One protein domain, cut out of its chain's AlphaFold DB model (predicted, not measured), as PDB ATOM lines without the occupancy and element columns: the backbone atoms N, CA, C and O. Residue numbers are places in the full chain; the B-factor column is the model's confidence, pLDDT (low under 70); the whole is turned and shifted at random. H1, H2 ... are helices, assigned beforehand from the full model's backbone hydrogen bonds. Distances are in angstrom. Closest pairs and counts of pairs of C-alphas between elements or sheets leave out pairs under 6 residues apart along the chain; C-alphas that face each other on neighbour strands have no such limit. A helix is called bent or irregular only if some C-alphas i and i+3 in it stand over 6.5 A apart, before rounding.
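Overview. This is residues 44 to 93 of the 142 residues of an uncharacterized protein of marine sediment metagenome (UniProt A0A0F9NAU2). The model is an open, flat U of helices: the long bent helix H2 makes the base and one side, with H2a in the base and H2b turning at a kink to form that side, and H1 makes the other side. The middle of the U is empty, and H1 and H2b are apart. The printed part has 50 residues with two named helices, H1 then H2, and no named strand; its class is all helix. It is extended, with a radius of gyration of the C-alphas of 15.9 A, and its C-alphas span 37 by 30 by 10 A.

Along the chain. Begin with H2, residues 60 to 91, assigned as one helix by its hydrogen bonds but bent, with C-alphas 67 and 70 lying 9.4 A apart. Its arm H2a, residues 60 to 67, starts at C-alpha 60 (100.394, 78.105, 97.767) and is 10.3 A long. Its arm H2b, residues 70 to 91, runs 29.2 A to C-alpha 91 at (79.460, 54.850, 108.283). H2b is irregular, with C-alphas 79 and 82 lying 6.8 A apart, and has a kink of 52 degrees near residue 81. Now find C-alpha 45 at (95.119, 62.602, 87.201), where H1, residues 45 to 57, begins its 18.4 A.

Arrangement. At the bend, H2a and H2b stand at a steep tilt of 69 degrees, only just short of about perpendicular. H1 and H2a are close but not clearly touching; their closest C-alphas, those of Ala 55 and Phe 61, are 7.1 A apart. They run the same way at a steep tilt of 57 degrees. H1 and H2b are apart. In H1 and H2a every O i to N i+4 pair is within hydrogen-bond range; in H2b 14 of 18 are.

Size, cuts and confidence. Look at Arg 58 and Ala 93 for the two C-alphas farthest apart, 39.6 A. The link from H1 to H2 is tight, with 2 residues. Residues 74 to 93, of which 74 to 91 belong to H2, stand free. The printed part has no cut, its mean pLDDT is 96.3, and no printed residue is under 70.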
ATOM      1  N   ALA A  44      91.410  62.631  85.109       96.94
ATOM      2  CA  ALA A  44      91.896  63.944  85.519       96.94
ATOM      3  C   ALA A  44      93.269  63.918  86.223       96.94
ATOM      4  O   ALA A  44      93.766  64.985  86.593       96.94
ATOM      5  N   ALA A  45      93.898  62.751  86.403       97.81
ATOM      6  CA  ALA A  45      95.119  62.602  87.201       97.81
ATOM      7  C   ALA A  45      96.286  63.499  86.738       97.81
ATOM      8  O   ALA A  45      96.926  64.148  87.567       97.81
ATOM      9  N   SER A  46      96.533  63.602  85.426       97.06
ATOM     10  CA  SER A  46      97.598  64.461  84.877       97.06
ATOM     11  C   SER A  46      97.354  65.942  85.180       97.06
ATOM     12  O   SER A  46      98.236  66.641  85.673       97.06
ATOM     13  N   ARG A  47      96.116  66.402  84.983       97.81
ATOM     14  CA  ARG A  47      95.699  67.783  85.265       97.81
ATOM     15  C   ARG A  47      95.806  68.115  86.751       97.81
ATOM     16  O   ARG A  47      96.190  69.226  87.113       97.81
ATOM     17  N   TRP A  48      95.461  67.163  87.616       97.31
ATOM     18  CA  TRP A  48      95.650  67.307  89.057       97.31
ATOM     19  C   TRP A  48      97.136  67.467  89.404       97.31
ATOM     20  O   TRP A  48      97.491  68.394  90.133       97.31
ATOM     21  N   PHE A  49      98.002  66.625  88.833       97.69
ATOM     22  CA  PHE A  49      99.447  66.673  89.065       97.69
ATOM     23  C   PHE A  49     100.066  68.012  88.639       97.69
ATOM     24  O   PHE A  49     100.799  68.637  89.411       97.69
ATOM     25  N   GLU A  50      99.729  68.493  87.443       97.88
ATOM     26  CA  GLU A  50     100.163  69.805  86.955       97.88
ATOM     27  C   GLU A  50      99.713  70.927  87.901       97.88
ATOM     28  O   GLU A  50     100.512  71.788  88.280       97.88
ATOM     29  N   GLY A  51      98.449  70.897  88.333       97.75
ATOM     30  CA  GLY A  51      97.884  71.898  89.236       97.75
ATOM     31  C   GLY A  51      98.566  71.930  90.606       97.75
ATOM     32  O   GLY A  51      98.873  73.012  91.115       97.75
ATOM     33  N   VAL A  52      98.845  70.763  91.196       97.00
ATOM     34  CA  VAL A  52      99.579  70.656  92.468       97.00
ATOM     35  C   VAL A  52     101.016  71.148  92.310       97.00
ATOM     36  O   VAL A  52     101.487  71.912  93.151       97.00
ATOM     37  N   THR A  53     101.689  70.792  91.214       97.69
ATOM     38  CA  THR A  53     103.060  71.245  90.925       97.69
ATOM     39  C   THR A  53     103.131  72.767  90.821       97.69
ATOM     40  O   THR A  53     103.966  73.398  91.471       97.69
ATOM     41  N   GLN A  54     102.207  73.381  90.081       97.56
ATOM     42  CA  GLN A  54     102.121  74.838  89.973       97.56
ATOM     43  C   GLN A  54     101.823  75.500  91.323       97.56
ATOM     44  O   GLN A  54     102.419  76.523  91.652       97.56
ATOM     45  N   ALA A  55     100.909  74.931  92.118       97.50
ATOM     46  CA  ALA A  55     100.589  75.445  93.446       97.50
ATOM     47  C   ALA A  55     101.794  75.375  94.395       97.50
ATOM     48  O   ALA A  55     102.025  76.318  95.152       97.50
ATOM     49  N   ASN A  56     102.572  74.296  94.326       96.12
ATOM     50  CA  ASN A  56     103.789  74.139  95.110       96.12
ATOM     51  C   ASN A  56     104.879  75.130  94.675       96.12
ATOM     52  O   ASN A  56     105.499  75.761  95.524       96.12
ATOM     53  N   GLY A  57     105.053  75.339  93.365       96.81
ATOM     54  CA  GLY A  57     106.011  76.309  92.822       96.81
ATOM     55  C   GLY A  57     105.771  77.755  93.276       96.81
ATOM     56  O   GLY A  57     106.697  78.557  93.263       96.81
ATOM     57  N   ARG A  58     104.550  78.081  93.724       96.75
ATOM     58  CA  ARG A  58     104.186  79.394  94.287       96.75
ATOM     59  C   ARG A  58     103.962  79.396  95.804       96.75
ATOM     60  O   ARG A  58     103.298  80.294  96.300       96.75
ATOM     61  N   ASP A  59     104.438  78.382  96.528       97.00
ATOM     62  CA  ASP A  59     104.241  78.229  97.984       97.00
ATOM     63  C   ASP A  59     102.759  78.280  98.435       97.00
ATOM     64  O   ASP A  59     102.421  78.639  99.565       97.00
ATOM     65  N   GLY A  60     101.829  77.900  97.550       97.44
ATOM     66  CA  GLY A  60     100.394  78.105  97.767       97.44
ATOM     67  C   GLY A  60      99.836  77.327  98.961       97.44
ATOM     68  O   GLY A  60      98.866  77.759  99.589       97.44
ATOM     69  N   PHE A  61     100.459  76.197  99.310       95.94
ATOM     70  CA  PHE A  61     100.102  75.441 100.509       95.94
ATOM     71  C   PHE A  61     100.425  76.230 101.781       95.94
ATOM     72  O   PHE A  61      99.529  76.477 102.593       95.94
ATOM     73  N   ALA A  62     101.679  76.658 101.956       96.44
ATOM     74  CA  ALA A  62     102.085  77.333 103.182       96.44
ATOM     75  C   ALA A  62     101.435  78.718 103.296       96.44
ATOM     76  O   ALA A  62     101.022  79.108 104.390       96.44
ATOM     77  N   GLU A  63     101.240  79.429 102.181       97.38
ATOM     78  CA  GLU A  63     100.465  80.672 102.161       97.38
ATOM     79  C   GLU A  63      99.023  80.449 102.643       97.38
ATOM     80  O   GLU A  63      98.532  81.176 103.513       97.38
ATOM     81  N   GLY A  64      98.357  79.404 102.144       96.31
ATOM     82  CA  GLY A  64      97.007  79.037 102.568       96.31
ATOM     83  C   GLY A  64      96.915  78.718 104.062       96.31
ATOM     84  O   GLY A  64      95.974  79.164 104.729       96.31
ATOM     85  N   VAL A  65      97.904  78.000 104.604       97.25
ATOM     86  CA  VAL A  65      97.996  77.693 106.042       97.25
ATOM     87  C   VAL A  65      98.183  78.969 106.861       97.25
ATOM     88  O   VAL A  65      97.419  79.192 107.802       97.25
ATOM     89  N   ARG A  66      99.121  79.846 106.481       97.06
ATOM     90  CA  ARG A  66      99.349  81.136 107.159       97.06
ATOM     91  C   ARG A  66      98.091  82.003 107.156       97.06
ATOM     92  O   ARG A  66      97.718  82.545 108.192       97.06
ATOM     93  N   LYS A  67      97.391  82.075 106.019       96.75
ATOM     94  CA  LYS A  67      96.134  82.825 105.875       96.75
ATOM     95  C   LYS A  67      95.002  82.252 106.725       96.75
ATOM     96  O   LYS A  67      94.131  82.996 107.175       96.75
ATOM     97  N   ALA A  68      94.947  80.932 106.895       97.00
ATOM     98  CA  ALA A  68      93.964  80.315 107.775       97.00
ATOM     99  C   ALA A  68      94.291  80.590 109.247       97.00
ATOM    100  O   ALA A  68      93.402  81.002 109.990       97.00
ATOM    101  N   GLY A  69      95.547  80.374 109.642       97.69
ATOM    102  CA  GLY A  69      96.011  80.512 111.015       97.69
ATOM    103  C   GLY A  69      95.390  79.496 111.983       97.69
ATOM    104  O   GLY A  69      94.416  78.794 111.685       97.69
ATOM    105  N   ASN A  70      95.954  79.442 113.190       97.44
ATOM    106  CA  ASN A  70      95.540  78.484 114.219       97.44
ATOM    107  C   ASN A  70      94.104  78.716 114.698       97.44
ATOM    108  O   ASN A  70      93.374  77.760 114.948       97.44
ATOM    109  N   GLU A  71      93.670  79.973 114.798       97.62
ATOM    110  CA  GLU A  71      92.357  80.320 115.345       97.62
ATOM    111  C   GLU A  71      91.208  79.787 114.477       97.62
ATOM    112  O   GLU A  71      90.293  79.116 114.967       97.62
ATOM    113  N   LYS A  72      91.266  80.030 113.160       96.19
ATOM    114  CA  LYS A  72      90.246  79.548 112.221       96.19
ATOM    115  C   LYS A  72      90.199  78.027 112.198       96.19
ATOM    116  O   LYS A  72      89.102  77.465 112.165       96.19
ATOM    117  N   TRP A  73      91.368  77.383 112.190       95.56
ATOM    118  CA  TRP A  73      91.469  75.929 112.234       95.56
ATOM    119  C   TRP A  73      90.828  75.387 113.515       95.56
ATOM    120  O   TRP A  73      89.882  74.607 113.431       95.56
ATOM    121  N   LEU A  74      91.245  75.876 114.685       96.12
ATOM    122  CA  LEU A  74      90.765  75.396 115.980       96.12
ATOM    123  C   LEU A  74      89.248  75.555 116.123       96.12
ATOM    124  O   LEU A  74      88.552  74.604 116.486       96.12
ATOM    125  N   ARG A  75      88.727  76.744 115.798       95.94
ATOM    126  CA  ARG A  75      87.295  77.048 115.890       95.94
ATOM    127  C   ARG A  75      86.460  76.118 115.013       95.94
ATOM    128  O   ARG A  75      85.457  75.582 115.477       95.94
ATOM    129  N   LYS A  76      86.858  75.911 113.752       94.44
ATOM    130  CA  LYS A  76      86.110  75.047 112.824       94.44
ATOM    131  C   LYS A  76      86.229  73.569 113.180       94.44
ATOM    132  O   LYS A  76      85.226  72.862 113.128       94.44
ATOM    133  N   SER A  77      87.421  73.117 113.562       94.50
ATOM    134  CA  SER A  77      87.658  71.731 113.961       94.50
ATOM    135  C   SER A  77      86.823  71.366 115.185       94.50
ATOM    136  O   SER A  77      86.098  70.380 115.137       94.50
ATOM    137  N   ARG A  78      86.813  72.194 116.240       94.62
ATOM    138  CA  ARG A  78      85.984  71.941 117.435       94.62
ATOM    139  C   ARG A  78      84.488  71.917 117.129       94.62
ATOM    140  O   ARG A  78      83.786  71.053 117.639       94.62
ATOM    141  N   ALA A  79      84.012  72.830 116.282       94.25
ATOM    142  CA  ALA A  79      82.593  72.914 115.945       94.25
ATOM    143  C   ALA A  79      82.088  71.708 115.133       94.25
ATOM    144  O   ALA A  79      80.943  71.300 115.300       94.25
ATOM    145  N   LEU A  80      82.918  71.147 114.244       95.38
ATOM    146  CA  LEU A  80      82.480  70.123 113.287       95.38
ATOM    147  C   LEU A  80      82.951  68.709 113.636       95.38
ATOM    148  O   LEU A  80      82.205  67.754 113.424       95.38
ATOM    149  N   ALA A  81      84.179  68.546 114.136       92.75
ATOM    150  CA  ALA A  81      84.780  67.226 114.307       92.75
ATOM    151  C   ALA A  81      84.036  66.387 115.351       92.75
ATOM    152  O   ALA A  81      83.769  65.219 115.090       92.75
ATOM    153  N   GLY A  82      83.628  66.987 116.477       88.19
ATOM    154  CA  GLY A  82      82.896  66.273 117.528       88.19
ATOM    155  C   GLY A  82      81.590  65.646 117.028       88.19
ATOM    156  O   GLY A  82      81.289  64.505 117.357       88.19
ATOM    157  N   GLN A  83      80.858  66.353 116.161       92.19
ATOM    158  CA  GLN A  83      79.613  65.850 115.573       92.19
ATOM    159  C   GLN A  83      79.862  64.801 114.481       92.19
ATOM    160  O   GLN A  83      79.117  63.833 114.362       92.19
ATOM    161  N   ARG A  84      80.903  64.989 113.662       95.56
ATOM    162  CA  ARG A  84      81.161  64.143 112.486       95.56
ATOM    163  C   ARG A  84      81.898  62.851 112.808       95.56
ATOM    164  O   ARG A  84      81.717  61.883 112.080       95.56
ATOM    165  N   TYR A  85      82.716  62.827 113.860       95.00
ATOM    166  CA  TYR A  85      83.584  61.687 114.156       95.00
ATOM    167  C   TYR A  85      82.783  60.406 114.413       95.00
ATOM    168  O   TYR A  85      82.976  59.426 113.703       95.00
ATOM    169  N   GLY A  86      81.829  60.430 115.352       95.75
ATOM    170  CA  GLY A  86      81.019  59.248 115.672       95.75
ATOM    171  C   GLY A  86      80.205  58.737 114.478       95.75
ATOM    172  O   GLY A  86      80.245  57.550 114.168       95.75
ATOM    173  N   ALA A  87      79.531  59.638 113.753       95.94
ATOM    174  CA  ALA A  87      78.773  59.275 112.552       95.94
ATOM    175  C   ALA A  87      79.672  58.692 111.448       95.94
ATOM    176  O   ALA A  87      79.296  57.723 110.793       95.94
ATOM    177  N   GLY A  88      80.875  59.248 111.270       96.44
ATOM    178  CA  GLY A  88      81.866  58.741 110.324       96.44
ATOM    179  C   GLY A  88      82.374  57.345 110.686       96.44
ATOM    180  O   GLY A  88      82.486  56.504 109.802       96.44
ATOM    181  N   VAL A  89      82.620  57.071 111.973       96.94
ATOM    182  CA  VAL A  89      83.013  55.730 112.449       96.94
ATOM    183  C   VAL A  89      81.931  54.701 112.133       96.94
ATOM    184  O   VAL A  89      82.242  53.627 111.628       96.94
ATOM    185  N   VAL A  90      80.660  55.033 112.377       97.62
ATOM    186  CA  VAL A  90      79.537  54.139 112.058       97.62
ATOM    187  C   VAL A  90      79.437  53.900 110.549       97.62
ATOM    188  O   VAL A  90      79.319  52.755 110.122       97.62
ATOM    189  N   ALA A  91      79.533  54.958 109.740       97.25
ATOM    190  CA  ALA A  91      79.460  54.850 108.283       97.25
ATOM    191  C   ALA A  91      80.608  54.015 107.685       97.25
ATOM    192  O   ALA A  91      80.387  53.277 106.732       97.25
ATOM    193  N   GLY A  92      81.813  54.103 108.257       97.31
ATOM    194  CA  GLY A  92      83.002  53.385 107.788       97.31
ATOM    195  C   GLY A  92      83.203  51.990 108.390       97.31
ATOM    196  O   GLY A  92      84.213  51.352 108.102       97.31
ATOM    197  N   ALA A  93      82.292  51.497 109.236       97.56
ATOM    198  CA  ALA A  93      82.481  50.227 109.943       97.56
ATOM    199  C   ALA A  93      82.654  49.031 108.987       97.56
ATOM    200  O   ALA A  93      83.508  48.173 109.215       97.56
TER     201      ALA A  93